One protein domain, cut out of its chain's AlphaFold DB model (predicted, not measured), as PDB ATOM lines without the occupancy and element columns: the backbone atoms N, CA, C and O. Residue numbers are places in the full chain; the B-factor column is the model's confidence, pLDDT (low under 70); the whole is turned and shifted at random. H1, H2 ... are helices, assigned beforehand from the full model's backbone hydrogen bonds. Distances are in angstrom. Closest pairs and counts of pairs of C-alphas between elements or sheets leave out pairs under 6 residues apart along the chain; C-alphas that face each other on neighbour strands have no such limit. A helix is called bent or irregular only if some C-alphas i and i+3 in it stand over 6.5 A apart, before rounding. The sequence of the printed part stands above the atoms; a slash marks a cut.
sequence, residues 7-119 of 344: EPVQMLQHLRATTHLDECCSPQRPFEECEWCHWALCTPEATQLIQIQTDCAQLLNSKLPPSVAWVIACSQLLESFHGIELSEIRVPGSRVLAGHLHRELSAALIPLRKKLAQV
ATOM      1  N   GLU A   7      13.990  46.657  50.576       84.75
ATOM      2  CA  GLU A   7      12.737  47.378  50.382       84.75
ATOM      3  C   GLU A   7      12.103  46.937  49.054       84.75
ATOM      4  O   GLU A   7      12.831  46.754  48.067       84.75
ATOM      5  N   PRO A   8      10.769  46.790  48.973       82.19
ATOM      6  CA  PRO A   8      10.130  46.285  47.764       82.19
ATOM      7  C   PRO A   8      10.521  47.044  46.500       82.19
ATOM      8  O   PRO A   8      10.825  46.434  45.484       82.19
ATOM      9  N   VAL A   9      10.646  48.368  46.577       83.94
ATOM     10  CA  VAL A   9      11.076  49.196  45.443       83.94
ATOM     11  C   VAL A   9      12.463  48.793  44.921       83.94
ATOM     12  O   VAL A   9      12.668  48.720  43.711       83.94
ATOM     13  N   GLN A  10      13.410  48.472  45.808       85.12
ATOM     14  CA  GLN A  10      14.747  48.010  45.419       85.12
ATOM     15  C   GLN A  10      14.682  46.624  44.767       85.12
ATOM     16  O   GLN A  10      15.343  46.380  43.758       85.12
ATOM     17  N   MET A  11      13.844  45.731  45.305       85.25
ATOM     18  CA  MET A  11      13.601  44.404  44.732       85.25
ATOM     19  C   MET A  11      13.126  44.503  43.277       85.25
ATOM     20  O   MET A  11      13.685  43.848  42.397       85.25
ATOM     21  N   LEU A  12      12.145  45.369  43.003       84.19
ATOM     22  CA  LEU A  12      11.611  45.580  41.652       84.19
ATOM     23  C   LEU A  12      12.684  46.096  40.693       84.19
ATOM     24  O   LEU A  12      12.783  45.608  39.569       84.19
ATOM     25  N   GLN A  13      13.506  47.050  41.142       87.25
ATOM     26  CA  GLN A  13      14.595  47.614  40.341       87.25
ATOM     27  C   GLN A  13      15.612  46.542  39.937       87.25
ATOM     28  O   GLN A  13      15.991  46.461  38.768       87.25
ATOM     29  N   HIS A  14      16.019  45.685  40.877       87.19
ATOM     30  CA  HIS A  14      16.958  44.596  40.605       87.19
ATOM     31  C   HIS A  14      16.363  43.511  39.705       87.19
ATOM     32  O   HIS A  14      17.027  43.057  38.774       87.19
ATOM     33  N   LEU A  15      15.105  43.130  39.943       86.81
ATOM     34  CA  LEU A  15      14.384  42.178  39.095       86.81
ATOM     35  C   LEU A  15      13.961  42.781  37.750       86.81
ATOM     36  O   LEU A  15      13.460  42.056  36.891       86.81
ATOM     37  N   ARG A  16      14.161  44.094  37.558       87.00
ATOM     38  CA  ARG A  16      13.707  44.874  36.396       87.00
ATOM     39  C   ARG A  16      12.218  44.667  36.111       87.00
ATOM     40  O   ARG A  16      11.789  44.661  34.959       87.00
ATOM     41  N   ALA A  17      11.435  44.483  37.170       86.88
ATOM     42  CA  ALA A  17       9.997  44.319  37.073       86.88
ATOM     43  C   ALA A  17       9.360  45.693  36.840       86.88
ATOM     44  O   ALA A  17       9.520  46.605  37.646       86.88
ATOM     45  N   THR A  18       8.662  45.843  35.716       87.19
ATOM     46  CA  THR A  18       8.003  47.097  35.300       87.19
ATOM     47  C   THR A  18       6.496  46.940  35.117       87.19
ATOM     48  O   THR A  18       5.805  47.893  34.765       87.19
ATOM     49  N   THR A  19       5.979  45.730  35.322       90.44
ATOM     50  CA  THR A  19       4.581  45.364  35.102       90.44
ATOM     51  C   THR A  19       4.125  44.391  36.178       90.44
ATOM     52  O   THR A  19       4.943  43.739  36.832       90.44
ATOM     53  N   HIS A  20       2.808  44.320  36.378       93.50
ATOM     54  CA  HIS A  20       2.210  43.357  37.295       93.50
ATOM     55  C   HIS A  20       2.562  41.930  36.891       93.50
ATOM     56  O   HIS A  20       2.643  41.615  35.708       93.50
ATOM     57  N   LEU A  21       2.716  41.070  37.894       92.69
ATOM     58  CA  LEU A  21       2.740  39.632  37.670       92.69
ATOM     59  C   LEU A  21       1.397  39.180  37.085       92.69
ATOM     60  O   LEU A  21       0.352  39.724  37.452       92.69
ATOM     61  N   ASP A  22       1.423  38.163  36.226       92.31
ATOM     62  CA  ASP A  22       0.224  37.636  35.560       92.31
ATOM     63  C   ASP A  22      -0.842  37.162  36.564       92.31
ATOM     64  O   ASP A  22      -2.039  37.193  36.286       92.31
ATOM     65  N   GLU A  23      -0.420  36.758  37.763       94.25
ATOM     66  CA  GLU A  23      -1.293  36.302  38.843       94.25
ATOM     67  C   GLU A  23      -1.898  37.446  39.683       94.25
ATOM     68  O   GLU A  23      -2.673  37.198  40.612       94.25
ATOM     69  N   CYS A  24      -1.565  38.707  39.386       93.94
ATOM     70  CA  CYS A  24      -2.074  39.859  40.122       93.94
ATOM     71  C   CYS A  24      -3.582  40.048  39.910       93.94
ATOM     72  O   CYS A  24      -4.071  40.222  38.796       93.94
ATOM     73  N   CYS A  25      -4.333  40.124  41.010       91.44
ATOM     74  CA  CYS A  25      -5.786  40.322  40.983       91.44
ATOM     75  C   CYS A  25      -6.214  41.792  40.781       91.44
ATOM     76  O   CYS A  25      -7.406  42.097  40.790       91.44
ATOM     77  N   SER A  26      -5.281  42.740  40.669       90.12
ATOM     78  CA  SER A  26      -5.586  44.176  40.524       90.12
ATOM     79  C   SER A  26      -4.629  44.892  39.559       90.12
ATOM     80  O   SER A  26      -4.034  45.907  39.928       90.12
ATOM     81  N   PRO A  27      -4.509  44.424  38.300       85.88
ATOM     82  CA  PRO A  27      -3.543  44.960  37.338       85.88
ATOM     83  C   PRO A  27      -3.875  46.385  36.863       85.88
ATOM     84  O   PRO A  27      -3.045  47.042  36.249       85.88
ATOM     85  N   GLN A  28      -5.090  46.867  37.146       87.19
ATOM     86  CA  GLN A  28      -5.569  48.202  36.767       87.19
ATOM     87  C   GLN A  28      -4.974  49.327  37.629       87.19
ATOM     88  O   GLN A  28      -5.069  50.496  37.263       87.19
ATOM     89  N   ARG A  29      -4.400  49.003  38.797       87.31
ATOM     90  CA  ARG A  29      -3.720  49.986  39.653       87.31
ATOM     91  C   ARG A  29      -2.296  50.244  39.151       87.31
ATOM     92  O   ARG A  29      -1.720  49.346  38.530       87.31
ATOM     93  N   PRO A  30      -1.698  51.411  39.449       88.62
ATOM     94  CA  PRO A  30      -0.276  51.630  39.208       88.62
ATOM     95  C   PRO A  30       0.556  50.491  39.811       88.62
ATOM     96  O   PRO A  30       0.339  50.096  40.956       88.62
ATOM     97  N   PHE A  31       1.488  49.938  39.029       87.19
ATOM     98  CA  PHE A  31       2.335  48.823  39.470       87.19
ATOM     99  C   PHE A  31       3.132  49.175  40.733       87.19
ATOM    100  O   PHE A  31       3.193  48.370  41.654       87.19
ATOM    101  N   GLU A  32       3.646  50.405  40.798       84.25
ATOM    102  CA  GLU A  32       4.426  50.954  41.917       84.25
ATOM    103  C   GLU A  32       3.643  51.043  43.238       84.25
ATOM    104  O   GLU A  32       4.238  51.192  44.300       84.25
ATOM    105  N   GLU A  33       2.314  50.946  43.192       87.44
ATOM    106  CA  GLU A  33       1.432  50.963  44.365       87.44
ATOM    107  C   GLU A  33       0.866  49.564  44.674       87.44
ATOM    108  O   GLU A  33       0.006  49.395  45.543       87.44
ATOM    109  N   CYS A  34       1.305  48.530  43.948       91.06
ATOM    110  CA  CYS A  34       0.754  47.189  44.066       91.06
ATOM    111  C   CYS A  34       1.426  46.382  45.181       91.06
ATOM    112  O   CYS A  34       2.368  45.622  44.950       91.06
ATOM    113  N   GLU A  35       0.864  46.466  46.388       90.88
ATOM    114  CA  GLU A  35       1.346  45.721  47.559       90.88
ATOM    115  C   GLU A  35       1.436  44.206  47.327       90.88
ATOM    116  O   GLU A  35       2.365  43.561  47.811       90.88
ATOM    117  N   TRP A  36       0.505  43.627  46.558       93.31
ATOM    118  CA  TRP A  36       0.509  42.189  46.284       93.31
ATOM    119  C   TRP A  36       1.699  41.772  45.411       93.31
ATOM    120  O   TRP A  36       2.409  40.835  45.767       93.31
ATOM    121  N   CYS A  37       1.961  42.485  44.308       91.75
ATOM    122  CA  CYS A  37       3.124  42.225  43.453       91.75
ATOM    123  C   CYS A  37       4.431  42.464  44.214       91.75
ATOM    124  O   CYS A  37       5.360  41.668  44.112       91.75
ATOM    125  N   HIS A  38       4.490  43.527  45.018       90.56
ATOM    126  CA  HIS A  38       5.637  43.835  45.869       90.56
ATOM    127  C   HIS A  38       5.942  42.686  46.834       90.56
ATOM    128  O   HIS A  38       7.058  42.171  46.855       90.56
ATOM    129  N   TRP A  39       4.934  42.229  47.581       90.81
ATOM    130  CA  TRP A  39       5.060  41.082  48.475       90.81
ATOM    131  C   TRP A  39       5.474  39.809  47.727       90.81
ATOM    132  O   TRP A  39       6.389  39.113  48.163       90.81
ATOM    133  N   ALA A  40       4.838  39.524  46.587       92.69
ATOM    134  CA  ALA A  40       5.098  38.322  45.804       92.69
ATOM    135  C   ALA A  40       6.540  38.262  45.282       92.69
ATOM    136  O   ALA A  40       7.088  37.169  45.127       92.69
ATOM    137  N   LEU A  41       7.152  39.412  44.995       90.38
ATOM    138  CA  LEU A  41       8.520  39.518  44.485       90.38
ATOM    139  C   LEU A  41       9.571  39.528  45.604       90.38
ATOM    140  O   LEU A  41      10.680  39.031  45.404       90.38
ATOM    141  N   CYS A  42       9.221  40.016  46.796       90.31
ATOM    142  CA  CYS A  42      10.076  40.042  47.986       90.31
ATOM    143  C   CYS A  42      10.202  38.669  48.672       90.31
ATOM    144  O   CYS A  42       9.851  38.496  49.839       90.31
ATOM    145  N   THR A  43      10.736  37.684  47.952       91.75
ATOM    146  CA  THR A  43      11.029  36.351  48.504       91.75
ATOM    147  C   THR A  43      12.424  36.292  49.139       91.75
ATOM    148  O   THR A  43      13.316  37.053  48.734       91.75
ATOM    149  N   PRO A  44      12.657  35.401  50.125       91.94
ATOM    150  CA  PRO A  44      13.993  35.165  50.672       91.94
ATOM    151  C   PRO A  44      15.016  34.797  49.592       91.94
ATOM    152  O   PRO A  44      16.120  35.335  49.590       91.94
ATOM    153  N   GLU A  45      14.628  33.953  48.636       93.88
ATOM    154  CA  GLU A  45      15.483  33.472  47.550       93.88
ATOM    155  C   GLU A  45      15.869  34.614  46.602       93.88
ATOM    156  O   GLU A  45      17.048  34.790  46.293       93.88
ATOM    157  N   ALA A  46      14.904  35.442  46.180       92.75
ATOM    158  CA  ALA A  46      15.188  36.608  45.341       92.75
ATOM    159  C   ALA A  46      16.072  37.631  46.072       92.75
ATOM    160  O   ALA A  46      17.031  38.145  45.497       92.75
ATOM    161  N   THR A  47      15.804  37.867  47.361       93.38
ATOM    162  CA  THR A  47      16.631  38.742  48.206       93.38
ATOM    163  C   THR A  47      18.068  38.236  48.275       93.38
ATOM    164  O   THR A  47      19.002  39.008  48.061       93.38
ATOM    165  N   GLN A  48      18.256  36.937  48.506       93.31
ATOM    166  CA  GLN A  48      19.579  36.331  48.585       93.31
ATOM    167  C   GLN A  48      20.321  36.399  47.243       93.31
ATOM    168  O   GLN A  48      21.505  36.730  47.225       93.31
ATOM    169  N   LEU A  49      19.644  36.159  46.113       95.31
ATOM    170  CA  LEU A  49      20.245  36.305  44.781       95.31
ATOM    171  C   LEU A  49      20.759  37.728  44.532       95.31
ATOM    172  O   LEU A  49      21.870  37.899  44.031       95.31
ATOM    173  N   ILE A  50      19.984  38.748  44.905       94.44
ATOM    174  CA  ILE A  50      20.384  40.152  44.741       94.44
ATOM    175  C   ILE A  50      21.570  40.497  45.643       94.44
ATOM    176  O   ILE A  50      22.524  41.129  45.191       94.44
ATOM    177  N   GLN A  51      21.547  40.056  46.902       94.38
ATOM    178  CA  GLN A  51      22.666  40.260  47.826       94.38
ATOM    179  C   GLN A  51      23.947  39.613  47.288       94.38
ATOM    180  O   GLN A  51      24.987  40.261  47.230       94.38
ATOM    181  N   ILE A  52      23.864  38.373  46.793       96.00
ATOM    182  CA  ILE A  52      24.997  37.675  46.170       96.00
ATOM    183  C   ILE A  52      25.488  38.416  44.921       96.00
ATOM    184  O   ILE A  52      26.696  38.505  44.706       96.00
ATOM    185  N   GLN A  53      24.590  38.956  44.091       95.06
ATOM    186  CA  GLN A  53      24.968  39.751  42.921       95.06
ATOM    187  C   GLN A  53      25.781  40.988  43.324       95.06
ATOM    188  O   GLN A  53      26.855  41.228  42.762       95.06
ATOM    189  N   THR A  54      25.291  41.744  44.308       93.62
ATOM    190  CA  THR A  54      25.958  42.942  44.834       93.62
ATOM    191  C   THR A  54      27.315  42.595  45.445       93.62
ATOM    192  O   THR A  54      28.333  43.180  45.068       93.62
ATOM    193  N   ASP A  55      27.361  41.592  46.316       95.56
ATOM    194  CA  ASP A  55      28.579  41.160  47.002       95.56
ATOM    195  C   ASP A  55      29.622  40.589  46.033       95.56
ATOM    196  O   ASP A  55      30.815  40.873  46.153       95.56
ATOM    197  N   CYS A  56      29.189  39.834  45.018       95.94
ATOM    198  CA  CYS A  56      30.064  39.340  43.957       95.94
ATOM    199  C   CYS A  56      30.761  40.504  43.243       95.94
ATOM    200  O   CYS A  56      31.983  40.483  43.064       95.94
ATOM    201  N   ALA A  57      30.009  41.551  42.889       94.00
ATOM    202  CA  ALA A  57      30.570  42.740  42.263       94.00
ATOM    203  C   ALA A  57      31.570  43.456  43.189       94.00
ATOM    204  O   ALA A  57      32.644  43.851  42.730       94.00
ATOM    205  N   GLN A  58      31.271  43.583  44.485       93.44
ATOM    206  CA  GLN A  58      32.194  44.180  45.456       93.44
ATOM    207  C   GLN A  58      33.502  43.380  45.584       93.44
ATOM    208  O   GLN A  58      34.592  43.952  45.520       93.44
ATOM    209  N   LEU A  59      33.420  42.052  45.702       93.00
ATOM    210  CA  LEU A  59      34.590  41.175  45.842       93.00
ATOM    211  C   LEU A  59      35.443  41.121  44.566       93.00
ATOM    212  O   LEU A  59      36.679  41.095  44.638       93.00
ATOM    213  N   LEU A  60      34.806  41.138  43.392       92.69
ATOM    214  CA  LEU A  60      35.497  41.205  42.105       92.69
ATOM    215  C   LEU A  60      36.254  42.521  41.935       92.69
ATOM    216  O   LEU A  60      37.435  42.492  41.578       92.69
ATOM    217  N   ASN A  61      35.596  43.638  42.248       90.31
ATOM    218  CA  ASN A  61      36.132  44.986  42.065       90.31
ATOM    219  C   ASN A  61      37.038  45.454  43.211       90.31
ATOM    220  O   ASN A  61      37.632  46.532  43.119       90.31
ATOM    221  N   SER A  62      37.174  44.664  44.281       86.25
ATOM    222  CA  SER A  62      38.119  44.956  45.356       86.25
ATOM    223  C   SER A  62      39.541  45.073  44.802       86.25
ATOM    224  O   SER A  62      40.058  44.154  44.158       86.25
ATOM    225  N   LYS A  63      40.168  46.223  45.076       82.44
ATOM    226  CA  LYS A  63      41.565  46.533  44.727       82.44
ATOM    227  C   LYS A  63      42.567  45.958  45.727       82.44
ATOM    228  O   LYS A  63      43.770  46.132  45.555       82.44
ATOM    229  N   LEU A  64      42.079  45.337  46.795       77.00
ATOM    230  CA  LEU A  64      42.927  44.851  47.866       77.00
ATOM    231  C   LEU A  64      43.571  43.517  47.491       77.00
ATOM    232  O   LEU A  64      42.955  42.712  46.782       77.00
ATOM    233  N   PRO A  65      44.788  43.256  47.996       83.19
ATOM    234  CA  PRO A  65      45.390  41.942  47.894       83.19
ATOM    235  C   PRO A  65      44.463  40.885  48.509       83.19
ATOM    236  O   PRO A  65      43.933  41.101  49.603       83.19
ATOM    237  N   PRO A  66      44.275  39.734  47.849       86.75
ATOM    238  CA  PRO A  66      43.492  38.645  48.407       86.75
ATOM    239  C   PRO A  66      44.054  38.169  49.750       86.75
ATOM    240  O   PRO A  66      45.266  38.027  49.929       86.75
ATOM    241  N   SER A  67      43.150  37.889  50.682       90.31
ATOM    242  CA  SER A  67      43.447  37.327  51.995       90.31
ATOM    243  C   SER A  67      42.688  36.018  52.207       90.31
ATOM    244  O   SER A  67      41.780  35.680  51.446       90.31
ATOM    245  N   VAL A  68      43.028  35.284  53.268       91.19
ATOM    246  CA  VAL A  68      42.267  34.089  53.665       91.19
ATOM    247  C   VAL A  68      40.802  34.442  53.912       91.19
ATOM    248  O   VAL A  68      39.910  33.753  53.426       91.19
ATOM    249  N   ALA A  69      40.549  35.555  54.599       90.62
ATOM    250  CA  ALA A  69      39.205  36.044  54.863       90.62
ATOM    251  C   ALA A  69      38.441  36.319  53.550       90.62
ATOM    252  O   ALA A  69      37.305  35.884  53.391       90.62
ATOM    253  N   TRP A  70      39.096  36.929  52.555       92.12
ATOM    254  CA  TRP A  70      38.513  37.126  51.223       92.12
ATOM    255  C   TRP A  70      38.166  35.799  50.528       92.12
ATOM    256  O   TRP A  70      37.093  35.680  49.937       92.12
ATOM    257  N   VAL A  71      39.029  34.784  50.620       92.06
ATOM    258  CA  VAL A  71      38.765  33.456  50.037       92.06
ATOM    259  C   VAL A  71      37.604  32.752  50.715       92.06
ATOM    260  O   VAL A  71      36.750  32.203  50.019       92.06
ATOM    261  N   ILE A  72      37.524  32.802  52.044       91.19
ATOM    262  CA  ILE A  72      36.393  32.232  52.783       91.19
ATOM    263  C   ILE A  72      35.103  32.953  52.379       91.19
ATOM    264  O   ILE A  72      34.126  32.280  52.061       91.19
ATOM    265  N   ALA A  73      35.111  34.286  52.293       92.06
ATOM    266  CA  ALA A  73      33.949  35.060  51.862       92.06
ATOM    267  C   ALA A  73      33.502  34.702  50.434       92.06
ATOM    268  O   ALA A  73      32.313  34.509  50.182       92.06
ATOM    269  N   CYS A  74      34.440  34.547  49.493       93.56
ATOM    270  CA  CYS A  74      34.126  34.118  48.128       93.56
ATOM    271  C   CYS A  74      33.572  32.689  48.086       93.56
ATOM    272  O   CYS A  74      32.610  32.423  47.370       93.56
ATOM    273  N   SER A  75      34.164  31.777  48.860       91.44
ATOM    274  CA  SER A  75      33.733  30.377  48.940       91.44
ATOM    275  C   SER A  75      32.318  30.279  49.511       91.44
ATOM    276  O   SER A  75      31.453  29.653  48.908       91.44
ATOM    277  N   GLN A  76      32.046  30.983  50.613       90.50
ATOM    278  CA  GLN A  76      30.726  31.036  51.244       90.50
ATOM    279  C   GLN A  76      29.672  31.682  50.341       90.50
ATOM    280  O   GLN A  76      28.532  31.221  50.313       90.50
ATOM    281  N   LEU A  77      30.036  32.709  49.569       93.81
ATOM    282  CA  LEU A  77      29.146  33.323  48.582       93.81
ATOM    283  C   LEU A  77      28.776  32.332  47.473       93.81
ATOM    284  O   LEU A  77      27.601  32.187  47.135       93.81
ATOM    285  N   LEU A  78      29.768  31.620  46.930       94.12
ATOM    286  CA  LEU A  78      29.546  30.589  45.918       94.12
ATOM    287  C   LEU A  78      28.668  29.462  46.464       94.12
ATOM    288  O   LEU A  78      27.751  29.026  45.780       94.12
ATOM    289  N   GLU A  79      28.912  28.998  47.683       90.69
ATOM    290  CA  GLU A  79      28.086  27.980  48.339       90.69
ATOM    291  C   GLU A  79      26.653  28.455  48.555       90.69
ATOM    292  O   GLU A  79      25.714  27.733  48.231       90.69
ATOM    293  N   SER A  80      26.490  29.690  49.036       91.50
ATOM    294  CA  SER A  80      25.181  30.304  49.250       91.50
ATOM    295  C   SER A  80      24.379  30.357  47.957       91.50
ATOM    296  O   SER A  80      23.200  30.041  47.979       91.50
ATOM    297  N   PHE A  81      25.017  30.674  46.825       95.62
ATOM    298  CA  PHE A  81      24.369  30.640  45.515       95.62
ATOM    299  C   PHE A  81      23.878  29.236  45.132       95.62
ATOM    300  O   PHE A  81      22.746  29.093  44.682       95.62
ATOM    301  N   HIS A  82      24.700  28.197  45.323       92.69
ATOM    302  CA  HIS A  82      24.306  26.822  44.980       92.69
ATOM    303  C   HIS A  82      23.203  26.266  45.890       92.69
ATOM    304  O   HIS A  82      22.505  25.344  45.483       92.69
ATOM    305  N   GLY A  83      23.063  26.795  47.108       91.38
ATOM    306  CA  GLY A  83      22.033  26.382  48.061       91.38
ATOM    307  C   GLY A  83      20.657  27.022  47.847       91.38
ATOM    308  O   GLY A  83      19.763  26.757  48.644       91.38
ATOM    309  N   ILE A  84      20.472  27.879  46.836       93.75
ATOM    310  CA  ILE A  84      19.188  28.551  46.588       93.75
ATOM    311  C   ILE A  84      18.234  27.615  45.843       93.75
ATOM    312  O   ILE A  84      18.451  27.270  44.681       93.75
ATOM    313  N   GLU A  85      17.124  27.266  46.491       94.44
ATOM    314  CA  GLU A  85      16.087  26.401  45.928       94.44
ATOM    315  C   GLU A  85      14.906  27.225  45.395       94.44
ATOM    316  O   GLU A  85      13.967  27.565  46.108       94.44
ATOM    317  N   LEU A  86      14.911  27.529  44.090       95.06
ATOM    318  CA  LEU A  86      13.846  28.326  43.452       95.06
ATOM    319  C   LEU A  86      12.453  27.666  43.499       95.06
ATOM    320  O   LEU A  86      11.443  28.337  43.271       95.06
ATOM    321  N   SER A  87      12.377  26.360  43.768       94.19
ATOM    322  CA  SER A  87      11.116  25.639  43.969       94.19
ATOM    323  C   SER A  87      10.313  26.167  45.159       94.19
ATOM    324  O   SER A  87       9.083  26.115  45.107       94.19
ATOM    325  N   GLU A  88      10.980  26.736  46.167       93.06
ATOM    326  CA  GLU A  88      10.344  27.299  47.365       93.06
ATOM    327  C   GLU A  88       9.555  28.587  47.072       93.06
ATOM    328  O   GLU A  88       8.592  28.918  47.775       93.06
ATOM    329  N   ILE A  89       9.870  29.280  45.971       94.00
ATOM    330  CA  ILE A  89       9.103  30.441  45.515       94.00
ATOM    331  C   ILE A  89       7.736  29.969  45.019       94.00
ATOM    332  O   ILE A  89       7.630  29.309  43.983       94.00
ATOM    333  N   ARG A  90       6.671  30.326  45.744       93.06
ATOM    334  CA  ARG A  90       5.306  29.834  45.480       93.06
ATOM    335  C   ARG A  90       4.611  30.508  44.302       93.06
ATOM    336  O   ARG A  90       3.816  29.855  43.633       93.06
ATOM    337  N   VAL A  91       4.884  31.790  44.063       95.56
ATOM    338  CA  VAL A  91       4.251  32.559  42.980       95.56
ATOM    339  C   VAL A  91       4.997  32.282  41.667       95.56
ATOM    340  O   VAL A  91       6.195  32.576  41.600       95.56
ATOM    341  N   PRO A  92       4.347  31.712  40.631       94.94
ATOM    342  CA  PRO A  92       5.028  31.319  39.395       94.94
ATOM    343  C   PRO A  92       5.750  32.475  38.692       94.94
ATOM    344  O   PRO A  92       6.922  32.324  38.349       94.94
ATOM    345  N   GLY A  93       5.117  33.641  38.553       93.25
ATOM    346  CA  GLY A  93       5.729  34.833  37.967       93.25
ATOM    347  C   GLY A  93       6.993  35.285  38.708       93.25
ATOM    348  O   GLY A  93       8.037  35.511  38.090       93.25
ATOM    349  N   SER A  94       6.962  35.302  40.044       94.25
ATOM    350  CA  SER A  94       8.147  35.586  40.869       94.25
ATOM    351  C   SER A  94       9.253  34.552  40.667       94.25
ATOM    352  O   SER A  94      10.426  34.912  40.571       94.25
ATOM    353  N   ARG A  95       8.894  33.266  40.562       95.81
ATOM    354  CA  ARG A  95       9.853  32.183  40.308       95.81
ATOM    355  C   ARG A  95      10.528  32.346  38.949       95.81
ATOM    356  O   ARG A  95      11.731  32.123  38.842       95.81
ATOM    357  N   VAL A  96       9.779  32.742  37.918       94.75
ATOM    358  CA  VAL A  96      10.328  33.009  36.581       94.75
ATOM    359  C   VAL A  96      11.360  34.133  36.649       94.75
ATOM    360  O   VAL A  96      12.492  33.939  36.200       94.75
ATOM    361  N   LEU A  97      11.021  35.266  37.271       93.75
ATOM    362  CA  LEU A  97      11.933  36.406  37.426       93.75
ATOM    363  C   LEU A  97      13.188  36.045  38.235       93.75
ATOM    364  O   LEU A  97      14.305  36.309  37.788       93.75
ATOM    365  N   ALA A  98      13.030  35.355  39.367       94.81
ATOM    366  CA  ALA A  98      14.158  34.855  40.152       94.81
ATOM    367  C   ALA A  98      15.023  33.863  39.350       94.81
ATOM    368  O   ALA A  98      16.247  33.894  39.436       94.81
ATOM    369  N   GLY A  99      14.413  33.030  38.501       95.94
ATOM    370  CA  GLY A  99      15.120  32.131  37.587       95.94
ATOM    371  C   GLY A  99      15.917  32.858  36.498       95.94
ATOM    372  O   GLY A  99      16.993  32.400  36.108       95.94
ATOM    373  N   HIS A 100      15.438  34.004  36.010       94.81
ATOM    374  CA  HIS A 100      16.232  34.875  35.137       94.81
ATOM    375  C   HIS A 100      17.445  35.440  35.877       94.81
ATOM    376  O   HIS A 100      18.567  35.251  35.403       94.81
ATOM    377  N   LEU A 101      17.238  36.017  37.064       94.81
ATOM    378  CA  LEU A 101      18.323  36.547  37.889       94.81
ATOM    379  C   LEU A 101      19.358  35.468  38.243       94.81
ATOM    380  O   LEU A 101      20.557  35.692  38.103       94.81
ATOM    381  N   HIS A 102      18.914  34.271  38.636       96.88
ATOM    382  CA  HIS A 102      19.794  33.145  38.945       96.88
ATOM    383  C   HIS A 102      20.682  32.766  37.749       96.88
ATOM    384  O   HIS A 102      21.874  32.505  37.914       96.88
ATOM    385  N   ARG A 103      20.137  32.759  36.524       95.81
ATOM    386  CA  ARG A 103      20.918  32.486  35.303       95.81
ATOM    387  C   ARG A 103      21.937  33.582  35.005       95.81
ATOM    388  O   ARG A 103      23.087  33.263  34.710       95.81
ATOM    389  N   GLU A 104      21.539  34.849  35.103       93.88
ATOM    390  CA  GLU A 104      22.456  35.982  34.922       93.88
ATOM    391  C   GLU A 104      23.596  35.939  35.950       93.88
ATOM    392  O   GLU A 104      24.775  36.048  35.602       93.88
ATOM    393  N   LEU A 105      23.253  35.695  37.214       95.12
ATOM    394  CA  LEU A 105      24.209  35.597  38.305       95.12
ATOM    395  C   LEU A 105      25.148  34.398  38.146       95.12
ATOM    396  O   LEU A 105      26.349  34.534  38.372       95.12
ATOM    397  N   SER A 106      24.650  33.251  37.675       96.69
ATOM    398  CA  SER A 106      25.496  32.092  37.371       96.69
ATOM    399  C   SER A 106      26.631  32.452  36.409       96.69
ATOM    400  O   SER A 106      27.754  31.980  36.592       96.69
ATOM    401  N   ALA A 107      26.366  33.291  35.402       94.62
ATOM    402  CA  ALA A 107      27.395  33.779  34.488       94.62
ATOM    403  C   ALA A 107      28.326  34.798  35.169       94.62
ATOM    404  O   ALA A 107      29.548  34.717  35.017       94.62
ATOM    405  N   ALA A 108      27.773  35.710  35.974       92.38
ATOM    406  CA  ALA A 108      28.535  36.717  36.718       92.38
ATOM    407  C   ALA A 108      29.465  36.126  37.800       92.38
ATOM    408  O   ALA A 108      30.458  36.753  38.165       92.38
ATOM    409  N   LEU A 109      29.198  34.908  38.285       96.75
ATOM    410  CA  LEU A 109      30.062  34.195  39.234       96.75
ATOM    411  C   LEU A 109      31.268  33.513  38.570       96.75
ATOM    412  O   LEU A 109      32.225  33.161  39.263       96.75
ATOM    413  N   ILE A 110      31.277  33.333  37.243       96.31
ATOM    414  CA  ILE A 110      32.399  32.695  36.530       96.31
ATOM    415  C   ILE A 110      33.714  33.474  36.728       96.31
ATOM    416  O   ILE A 110      34.714  32.847  37.093       96.31
ATOM    417  N   PRO A 111      33.767  34.811  36.541       96.12
ATOM    418  CA  PRO A 111      34.959  35.598  36.852       96.12
ATOM    419  C   PRO A 111      35.424  35.448  38.301       96.12
ATOM    420  O   PRO A 111      36.627  35.364  38.541       96.12
ATOM    421  N   LEU A 112      34.494  35.364  39.261       94.44
ATOM    422  CA  LEU A 112      34.837  35.217  40.677       94.44
ATOM    423  C   LEU A 112      35.511  33.868  40.937       94.44
ATOM    424  O   LEU A 112      36.571  33.832  41.556       94.44
ATOM    425  N   ARG A 113      34.967  32.776  40.382       93.88
ATOM    426  CA  ARG A 113      35.584  31.438  40.451       93.88
ATOM    427  C   ARG A 113      36.981  31.424  39.836       93.88
ATOM    428  O   ARG A 113      37.895  30.844  40.416       93.88
ATOM    429  N   LYS A 114      37.165  32.087  38.687       92.75
ATOM    430  CA  LYS A 114      38.479  32.212  38.034       92.75
ATOM    431  C   LYS A 114      39.474  32.981  38.903       92.75
ATOM    432  O   LYS A 114      40.590  32.505  39.091       92.75
ATOM    433  N   LYS A 115      39.071  34.128  39.464       91.56
ATOM    434  CA  LYS A 115      39.904  34.926  40.379       91.56
ATOM    435  C   LYS A 115      40.277  34.108  41.617       91.56
ATOM    436  O   LYS A 115      41.441  34.068  41.986       91.56
ATOM    437  N   LEU A 116      39.317  33.397  42.207       91.12
ATOM    438  CA  LEU A 116      39.532  32.544  43.375       91.12
ATOM    439  C   LEU A 116      40.548  31.423  43.095       91.12
ATOM    440  O   LEU A 116      41.510  31.268  43.844       91.12
ATOM    441  N   ALA A 117      40.402  30.715  41.971       88.69
ATOM    442  CA  ALA A 117      41.354  29.691  41.540       88.69
ATOM    443  C   ALA A 117      42.753  30.267  41.248       88.69
ATOM    444  O   ALA A 117      43.757  29.663  41.609       88.69
ATOM    445  N   GLN A 118      42.835  31.453  40.634       88.81
ATOM    446  CA  GLN A 118      44.109  32.122  40.358       88.81
ATOM    447  C   GLN A 118      44.847  32.512  41.643       88.81
ATOM    448  O   GLN A 118      46.072  32.432  41.702       88.81
ATOM    449  N   VAL A 119      44.114  32.952  42.661       87.56
ATOM    450  CA  VAL A 119      44.673  33.359  43.953       87.56
ATOM    451  C   VAL A 119      45.139  32.156  44.774       87.56
ATOM    452  O   VAL A 119      46.178  32.244  45.428       87.56
TER     453      VAL A 119
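What this domain is: This is residues 7 to 119 of the 344 residues of the protein "Unannotated protein" of freshwater metagenome (UniProt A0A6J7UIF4). One long bent helix, H5, runs along most of the length of this domain, and a helical hairpin of H3 and H4 packs along it, H3 side by side with the first arm H5a and H4 reaching the second arm H5b. At the end where H5a begins, the two short helices H1 and H2, with the long link of residues 16 to 34 between them, make a small head. The printed part has 113 residues with five named helices, H1 to H5 in order along the chain, and no named strand; the class is all helix. It is only just loose, close to compact, with a radius of gyration of the C-alphas of 16.2 A, and only just a rod, spanning 53 by 26 by 19 A.

How they stand to each other: H5, residues 92 to 119, was assigned as one helix by its hydrogen bonds but is bent: C-alphas 108 and 111 are 6.5 A apart. Its arms H5a, residues 92 to 108, and H5b, residues 111 to 119, stand at a tilt of 36 degrees, only just steep. H3, residues 44 to 61, touches H5a at a shallow tilt of 18 degrees, the same way; their closest C-alphas, of Ala 46 and Ala 98, are 5.6 A apart. With residues 56 to 60 alone H3 touches H5b, closest at the C-alphas of Leu 60 and Leu 112, 6.2 A. H4, residues 68 to 82, forms a helical hairpin with H3, opposite ways at 35.0 degrees, only just steep; the closest C-alphas, of Ile 52 and Leu 77, are 6.5 A apart. H4 only just touches H5b, with 3 pairs of C-alphas within 8 A, the closest those of Val 71 and Leu 116 at 6.8 A. H1, residues 8 to 15, touches H2, residues 35 to 41, at a steep tilt of 40 degrees, with the C-alphas of Pro 8 and His 38 closest at 5.5 A. H1 and H4 are apart. In H1, H2, H3, H4, H5a and H5b every O i to N i+4 pair is within hydrogen-bond range.

Where its parts are: H5a measures 24.3 A from first to last C-alpha and H5b 12.2 A, ending at C-alpha 119 (44.673, 33.359, 43.953). H3 measures 25.7 A from C-alpha 44 (13.993, 35.165, 50.672), and H4 21.2 A. H1, 10.5 A, begins at C-alpha 8 (10.130, 46.285, 47.764), and H2 measures 10.0 A.

The domain as a whole: The C-alphas farthest apart, of Gln 28 and Val 119, are 52.9 A from each other. The printed part has no cut. The link H1 to H2 is long, with 19 residues. The mean pLDDT of the printed part is 91.5, and no printed residue is under 70.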